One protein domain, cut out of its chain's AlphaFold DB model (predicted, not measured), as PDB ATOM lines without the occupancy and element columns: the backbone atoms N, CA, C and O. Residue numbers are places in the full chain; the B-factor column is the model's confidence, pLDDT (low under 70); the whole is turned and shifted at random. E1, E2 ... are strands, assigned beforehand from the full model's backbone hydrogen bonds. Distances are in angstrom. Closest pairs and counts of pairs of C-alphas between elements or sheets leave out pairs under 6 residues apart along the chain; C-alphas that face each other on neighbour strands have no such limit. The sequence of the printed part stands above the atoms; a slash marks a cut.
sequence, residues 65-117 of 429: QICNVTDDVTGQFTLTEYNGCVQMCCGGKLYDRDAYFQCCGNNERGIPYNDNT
ATOM      1  N   GLN A  65     270.368 148.635 251.286       94.62
ATOM      2  CA  GLN A  65     269.422 148.793 250.175       94.62
ATOM      3  C   GLN A  65     269.396 150.264 249.734       94.62
ATOM      4  O   GLN A  65     269.850 151.132 250.474       94.62
ATOM      5  N   ILE A  66     268.838 150.551 248.556       94.94
ATOM      6  CA  ILE A  66     268.724 151.913 248.015       94.94
ATOM      7  C   ILE A  66     267.243 152.280 247.870       94.94
ATOM      8  O   ILE A  66     266.450 151.474 247.380       94.94
ATOM      9  N   CYS A  67     266.871 153.482 248.312       96.06
ATOM     10  CA  CYS A  67     265.528 154.052 248.196       96.06
ATOM     11  C   CYS A  67     265.565 155.341 247.367       96.06
ATOM     12  O   CYS A  67     266.457 156.164 247.571       96.06
ATOM     13  N   ASN A  68     264.580 155.541 246.488       96.12
ATOM     14  CA  ASN A  68     264.339 156.831 245.837       96.12
ATOM     15  C   ASN A  68     263.540 157.711 246.798       96.12
ATOM     16  O   ASN A  68     262.315 157.663 246.784       96.12
ATOM     17  N   VAL A  69     264.213 158.468 247.660       96.12
ATOM     18  CA  VAL A  69     263.535 159.324 248.638       96.12
ATOM     19  C   VAL A  69     263.090 160.617 247.965       96.12
ATOM     20  O   VAL A  69     263.930 161.370 247.472       96.12
ATOM     21  N   THR A  70     261.784 160.868 247.938       95.44
ATOM     22  CA  THR A  70     261.181 162.085 247.388       95.44
ATOM     23  C   THR A  70     261.083 163.139 248.479       95.44
ATOM     24  O   THR A  70     260.471 162.908 249.521       95.44
ATOM     25  N   ASP A  71     261.660 164.309 248.240       94.38
ATOM     26  CA  ASP A  71     261.473 165.463 249.112       94.38
ATOM     27  C   ASP A  71     260.067 166.054 248.896       94.38
ATOM     28  O   ASP A  71     259.707 166.436 247.783       94.38
ATOM     29  N   ASP A  72     259.258 166.117 249.959       91.31
ATOM     30  CA  ASP A  72     257.853 166.557 249.891       91.31
ATOM     31  C   ASP A  72     257.688 168.021 249.443       91.31
ATOM     32  O   ASP A  72     256.617 168.404 248.971       91.31
ATOM     33  N   VAL A  73     258.718 168.854 249.616       93.88
ATOM     34  CA  VAL A  73     258.666 170.292 249.314       93.88
ATOM     35  C   VAL A  73     259.044 170.550 247.861       93.88
ATOM     36  O   VAL A  73     258.421 171.366 247.184       93.88
ATOM     37  N   THR A  74     260.083 169.871 247.382       95.44
ATOM     38  CA  THR A  74     260.681 170.118 246.061       95.44
ATOM     39  C   THR A  74     260.241 169.113 245.000       95.44
ATOM     40  O   THR A  74     260.390 169.387 243.809       95.44
ATOM     41  N   GLY A  75     259.735 167.946 245.406       92.94
ATOM     42  CA  GLY A  75     259.432 166.824 244.517       92.94
ATOM     43  C   GLY A  75     260.670 166.169 243.893       92.94
ATOM     44  O   GLY A  75     260.526 165.330 243.004       92.94
ATOM     45  N   GLN A  76     261.886 166.550 244.307       95.12
ATOM     46  CA  GLN A  76     263.117 165.934 243.814       95.12
ATOM     47  C   GLN A  76     263.376 164.595 244.507       95.12
ATOM     48  O   GLN A  76     263.170 164.449 245.711       95.12
ATOM     49  N   PHE A  77     263.867 163.623 243.735       95.12
ATOM     50  CA  PHE A  77     264.241 162.304 244.238       95.12
ATOM     51  C   PHE A  77     265.735 162.253 244.557       95.12
ATOM     52  O   PHE A  77     266.568 162.703 243.768       95.12
ATOM     53  N   THR A  78     266.079 161.647 245.689       96.75
ATOM     54  CA  THR A  78     267.458 161.399 246.119       96.75
ATOM     55  C   THR A  78     267.661 159.915 246.399       96.75
ATOM     56  O   THR A  78     266.870 159.281 247.098       96.75
ATOM     57  N   LEU A  79     268.725 159.337 245.839       97.12
ATOM     58  CA  LEU A  79     269.108 157.955 246.121       97.12
ATOM     59  C   LEU A  79     269.717 157.898 247.521       97.12
ATOM     60  O   LEU A  79     270.814 158.406 247.743       97.12
ATOM     61  N   THR A  80     268.997 157.286 248.457       96.75
ATOM     62  CA  THR A  80     269.428 157.167 249.852       96.75
ATOM     63  C   THR A  80     269.687 155.704 250.187       96.75
ATOM     64  O   THR A  80     268.796 154.858 250.057       96.75
ATOM     65  N   GLU A  81     270.910 155.403 250.619       96.75
ATOM     66  CA  GLU A  81     271.272 154.095 251.164       96.75
ATOM     67  C   GLU A  81     270.679 153.923 252.564       96.75
ATOM     68  O   GLU A  81     270.799 154.803 253.416       96.75
ATOM     69  N   TYR A  82     270.048 152.781 252.818       95.12
ATOM     70  CA  TYR A  82     269.439 152.486 254.110       95.12
ATOM     71  C   TYR A  82     269.680 151.038 254.532       95.12
ATOM     72  O   TYR A  82     269.914 150.138 253.718       95.12
ATOM     73  N   ASN A  83     269.611 150.791 255.839       94.25
ATOM     74  CA  ASN A  83     269.770 149.450 256.381       94.25
ATOM     75  C   ASN A  83     268.431 148.700 256.315       94.25
ATOM     76  O   ASN A  83     267.534 148.931 257.128       94.25
ATOM     77  N   GLY A  84     268.324 147.751 255.379       91.38
ATOM     78  CA  GLY A  84     267.118 146.952 255.146       91.38
ATOM     79  C   GLY A  84     266.667 146.069 256.317       91.38
ATOM     80  O   GLY A  84     265.655 145.378 256.184       91.38
ATOM     81  N   CYS A  85     267.393 146.057 257.438       90.06
ATOM     82  CA  CYS A  85     267.028 145.343 258.661       90.06
ATOM     83  C   CYS A  85     266.234 146.180 259.650       90.06
ATOM     84  O   CYS A  85     265.394 145.630 260.357       90.06
ATOM     85  N   VAL A  86     266.498 147.482 259.690       92.62
ATOM     86  CA  VAL A  86     265.860 148.413 260.629       92.62
ATOM     87  C   VAL A  86     264.966 149.413 259.918       92.62
ATOM     88  O   VAL A  86     264.207 150.097 260.583       92.62
ATOM     89  N   GLN A  87     265.028 149.485 258.585       95.44
ATOM     90  CA  GLN A  87     264.261 150.420 257.771       95.44
ATOM     91  C   GLN A  87     263.683 149.754 256.514       95.44
ATOM     92  O   GLN A  87     264.149 148.702 256.058       95.44
ATOM     93  N   MET A  88     262.659 150.380 255.938       95.25
ATOM     94  CA  MET A  88     262.080 150.041 254.638       95.25
ATOM     95  C   MET A  88     261.783 151.300 253.817       95.25
ATOM     96  O   MET A  88     261.398 152.327 254.366       95.25
ATOM     97  N   CYS A  89     261.942 151.195 252.497       96.62
ATOM     98  CA  CYS A  89     261.526 152.208 251.532       96.62
ATOM     99  C   CYS A  89     260.067 151.969 251.137       96.62
ATOM    100  O   CYS A  89     259.714 150.845 250.777       96.62
ATOM    101  N   CYS A  90     259.226 152.997 251.203       97.06
ATOM    102  CA  CYS A  90     257.830 152.919 250.787       97.06
ATOM    103  C   CYS A  90     257.341 154.300 250.339       97.06
ATOM    104  O   CYS A  90     257.526 155.262 251.077       97.06
ATOM    105  N   GLY A  91     256.760 154.429 249.142       95.12
ATOM    106  CA  GLY A  91     256.179 155.715 248.704       95.12
ATOM    107  C   GLY A  91     257.149 156.893 248.645       95.12
ATOM    108  O   GLY A  91     256.774 158.021 248.942       95.12
ATOM    109  N   GLY A  92     258.414 156.623 248.349       95.69
ATOM    110  CA  GLY A  92     259.477 157.614 248.315       95.69
ATOM    111  C   GLY A  92     259.950 158.065 249.694       95.69
ATOM    112  O   GLY A  92     260.559 159.123 249.807       95.69
ATOM    113  N   LYS A  93     259.669 157.309 250.762       96.75
ATOM    114  CA  LYS A  93     260.088 157.641 252.132       96.75
ATOM    115  C   LYS A  93     260.701 156.440 252.840       96.75
ATOM    116  O   LYS A  93     260.379 155.288 252.543       96.75
ATOM    117  N   LEU A  94     261.599 156.722 253.783       96.69
ATOM    118  CA  LEU A  94     262.167 155.720 254.681       96.69
ATOM    119  C   LEU A  94     261.339 155.646 255.961       96.69
ATOM    120  O   LEU A  94     261.087 156.660 256.608       96.69
ATOM    121  N   TYR A  95     260.957 154.429 256.324       96.38
ATOM    122  CA  TYR A  95     260.243 154.124 257.556       96.38
ATOM    123  C   TYR A  95     261.059 153.150 258.389       96.38
ATOM    124  O   TYR A  95     261.639 152.210 257.840       96.38
ATOM    125  N   ASP A  96     261.063 153.338 259.706       95.44
ATOM    126  CA  ASP A  96     261.629 152.352 260.619       95.44
ATOM    127  C   ASP A  96     260.784 151.073 260.575       95.44
ATOM    128  O   ASP A  96     259.551 151.096 260.584       95.44
ATOM    129  N   ARG A  97     261.462 149.933 260.467       89.75
ATOM    130  CA  ARG A  97     260.837 148.622 260.383       89.75
ATOM    131  C   ARG A  97     260.544 148.115 261.789       89.75
ATOM    132  O   ARG A  97     261.454 147.896 262.583       89.75
ATOM    133  N   ASP A  98     259.279 147.819 262.031       91.56
ATOM    134  CA  ASP A  98     258.826 146.957 263.121       91.56
ATOM    135  C   ASP A  98     258.338 145.613 262.528       91.56
ATOM    136  O   ASP A  98     258.190 145.476 261.310       91.56
ATOM    137  N   ALA A  99     258.200 144.580 263.360       88.88
ATOM    138  CA  ALA A  99     258.021 143.175 262.991       88.88
ATOM    139  C   ALA A  99     256.824 142.904 262.062       88.88
ATOM    140  O   ALA A  99     256.813 141.879 261.388       88.88
ATOM    141  N   TYR A 100     255.860 143.825 262.025       92.88
ATOM    142  CA  TYR A 100     254.591 143.704 261.303       92.88
ATOM    143  C   TYR A 100     254.403 144.775 260.225       92.88
ATOM    144  O   TYR A 100     253.384 144.809 259.542       92.88
ATOM    145  N   PHE A 101     255.364 145.690 260.067       94.75
ATOM    146  CA  PHE A 101     255.239 146.744 259.071       94.75
ATOM    147  C   PHE A 101     255.689 146.270 257.692       94.75
ATOM    148  O   PHE A 101     256.822 145.817 257.497       94.75
ATOM    149  N   GLN A 102     254.797 146.436 256.721       95.75
ATOM    150  CA  GLN A 102     255.038 146.177 255.308       95.75
ATOM    151  C   GLN A 102     254.705 147.418 254.473       95.75
ATOM    152  O   GLN A 102     254.058 148.348 254.948       95.75
ATOM    153  N   CYS A 103     255.157 147.443 253.220       96.38
ATOM    154  CA  CYS A 103     254.809 148.500 252.275       96.38
ATOM    155  C   CYS A 103     253.647 148.049 251.387       96.38
ATOM    156  O   CYS A 103     253.759 147.047 250.681       96.38
ATOM    157  N   CYS A 104     252.541 148.792 251.409       97.06
ATOM    158  CA  CYS A 104     251.419 148.604 250.501       97.06
ATOM    159  C   CYS A 104     251.674 149.398 249.219       97.06
ATOM    160  O   CYS A 104     251.420 150.599 249.189       97.06
ATOM    161  N   GLY A 105     252.230 148.751 248.193       94.25
ATOM    162  CA  GLY A 105     252.550 149.368 246.904       94.25
ATOM    163  C   GLY A 105     254.014 149.212 246.512       94.25
ATOM    164  O   GLY A 105     254.612 148.163 246.744       94.25
ATOM    165  N   ASN A 106     254.588 150.238 245.882       91.94
ATOM    166  CA  ASN A 106     255.974 150.229 245.412       91.94
ATOM    167  C   ASN A 106     256.824 151.330 246.082       91.94
ATOM    168  O   ASN A 106     256.348 152.106 246.917       91.94
ATOM    169  N   ASN A 107     258.102 151.399 245.709       90.25
ATOM    170  CA  ASN A 107     259.049 152.357 246.282       90.25
ATOM    171  C   ASN A 107     258.703 153.820 245.981       90.25
ATOM    172  O   ASN A 107     259.247 154.681 246.654       90.25
ATOM    173  N   GLU A 108     257.827 154.113 245.020       89.88
ATOM    174  CA  GLU A 108     257.473 155.478 244.608       89.88
ATOM    175  C   GLU A 108     256.086 155.905 245.106       89.88
ATOM    176  O   GLU A 108     255.871 157.080 245.386       89.88
ATOM    177  N   ARG A 109     255.136 154.964 245.237       89.88
ATOM    178  CA  ARG A 109     253.718 155.237 245.557       89.88
ATOM    179  C   ARG A 109     253.114 154.329 246.634       89.88
ATOM    180  O   ARG A 109     251.903 154.145 246.682       89.88
ATOM    181  N   GLY A 110     253.943 153.722 247.474       94.25
ATOM    182  CA  GLY A 110     253.489 152.872 248.568       94.25
ATOM    183  C   GLY A 110     253.117 153.618 249.854       94.25
ATOM    184  O   GLY A 110     253.565 154.734 250.097       94.25
ATOM    185  N   ILE A 111     252.335 152.970 250.716       95.69
ATOM    186  CA  ILE A 111     252.036 153.451 252.073       95.69
ATOM    187  C   ILE A 111     252.390 152.335 253.071       95.69
ATOM    188  O   ILE A 111     252.025 151.180 252.834       95.69
ATOM    189  N   PRO A 112     253.121 152.612 254.168       96.69
ATOM    190  CA  PRO A 112     253.412 151.589 255.165       96.69
ATOM    191  C   PRO A 112     252.134 151.174 255.906       96.69
ATOM    192  O   PRO A 112     251.311 152.019 256.256       96.69
ATOM    193  N   TYR A 113     251.983 149.880 256.180       97.62
ATOM    194  CA  TYR A 113     250.852 149.336 256.934       97.62
ATOM    195  C   TYR A 113     251.291 148.225 257.885       97.62
ATOM    196  O   TYR A 113     252.338 147.609 257.684       97.62
ATOM    197  N   ASN A 114     250.487 147.974 258.916       96.44
ATOM    198  CA  ASN A 114     250.723 146.916 259.897       96.44
ATOM    199  C   ASN A 114     249.936 145.648 259.520       96.44
ATOM    200  O   ASN A 114     248.714 145.635 259.622       96.44
ATOM    201  N   ASP A 115     250.604 144.571 259.111       95.81
ATOM    202  CA  ASP A 115     249.971 143.340 258.602       95.81
ATOM    203  C   ASP A 115     249.190 142.512 259.653       95.81
ATOM    204  O   ASP A 115     248.379 141.635 259.301       95.81
ATOM    205  N   ASN A 116     249.364 142.823 260.944       95.19
ATOM    206  CA  ASN A 116     248.546 142.257 262.016       95.19
ATOM    207  C   ASN A 116     247.165 142.899 262.091       95.19
ATOM    208  O   ASN A 116     246.184 142.189 262.311       95.19
ATOM    209  N   THR A 117     247.088 144.222 261.958       96.62
ATOM    210  CA  THR A 117     245.856 144.996 262.195       96.62
ATOM    211  C   THR A 117     245.230 145.534 260.917       96.62
ATOM    212  O   THR A 117     244.075 145.954 260.933       96.62
TER     213      THR A 117
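This is residues 65 to 117 of the 429 residues of the protein "Galaxin" of Phallusia mammillata (UniProt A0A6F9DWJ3). Three two-stranded hairpins stand in a row along the longest axis, E1-E2 at one end, E3-E4 in the middle and E5-E6 at the other end. The printed part has 53 residues, with six named strands, E1 to E6 in chain order, in three antiparallel sheets of two, and no named helix: all strand. It is compact, radius of gyration of the C-alphas 11.0 A, and elongated, 34 by 19 by 15 A.

E1, residues 65 to 70, and E2, residues 77 to 83, form an antiparallel hairpin, 145 degrees, with N 67 and O 80 2.9 A apart. E3, residues 87 to 90, and E4, residues 93 to 96, form another, 146 degrees, with N 88 and O 95 2.8 A apart. The closest C-alphas of E1 and E4, Val 69 and Lys 93, are 5.2 A apart. E5, residues 101 to 104, and E6, residues 111 to 114, form the third, 139 degrees, with N 104 and O 111 2.8 A apart. The closest C-alphas of E3 and E5, Cys 90 and Cys 103, are 5.6 A apart. E1 and E2 are apart from E5 and E6.

E1, 15.9 A long, begins at C-alpha 65 (269.422, 148.793, 250.175). E2 measures 18.5 A. E6 ends at C-alpha 114 (250.723, 146.916, 259.897).

The farthest C-alphas, Thr 74 and Asn 116, are 34.3 A apart. The printed part has no cut and no long link, and no printed residue is under 70 in pLDDT.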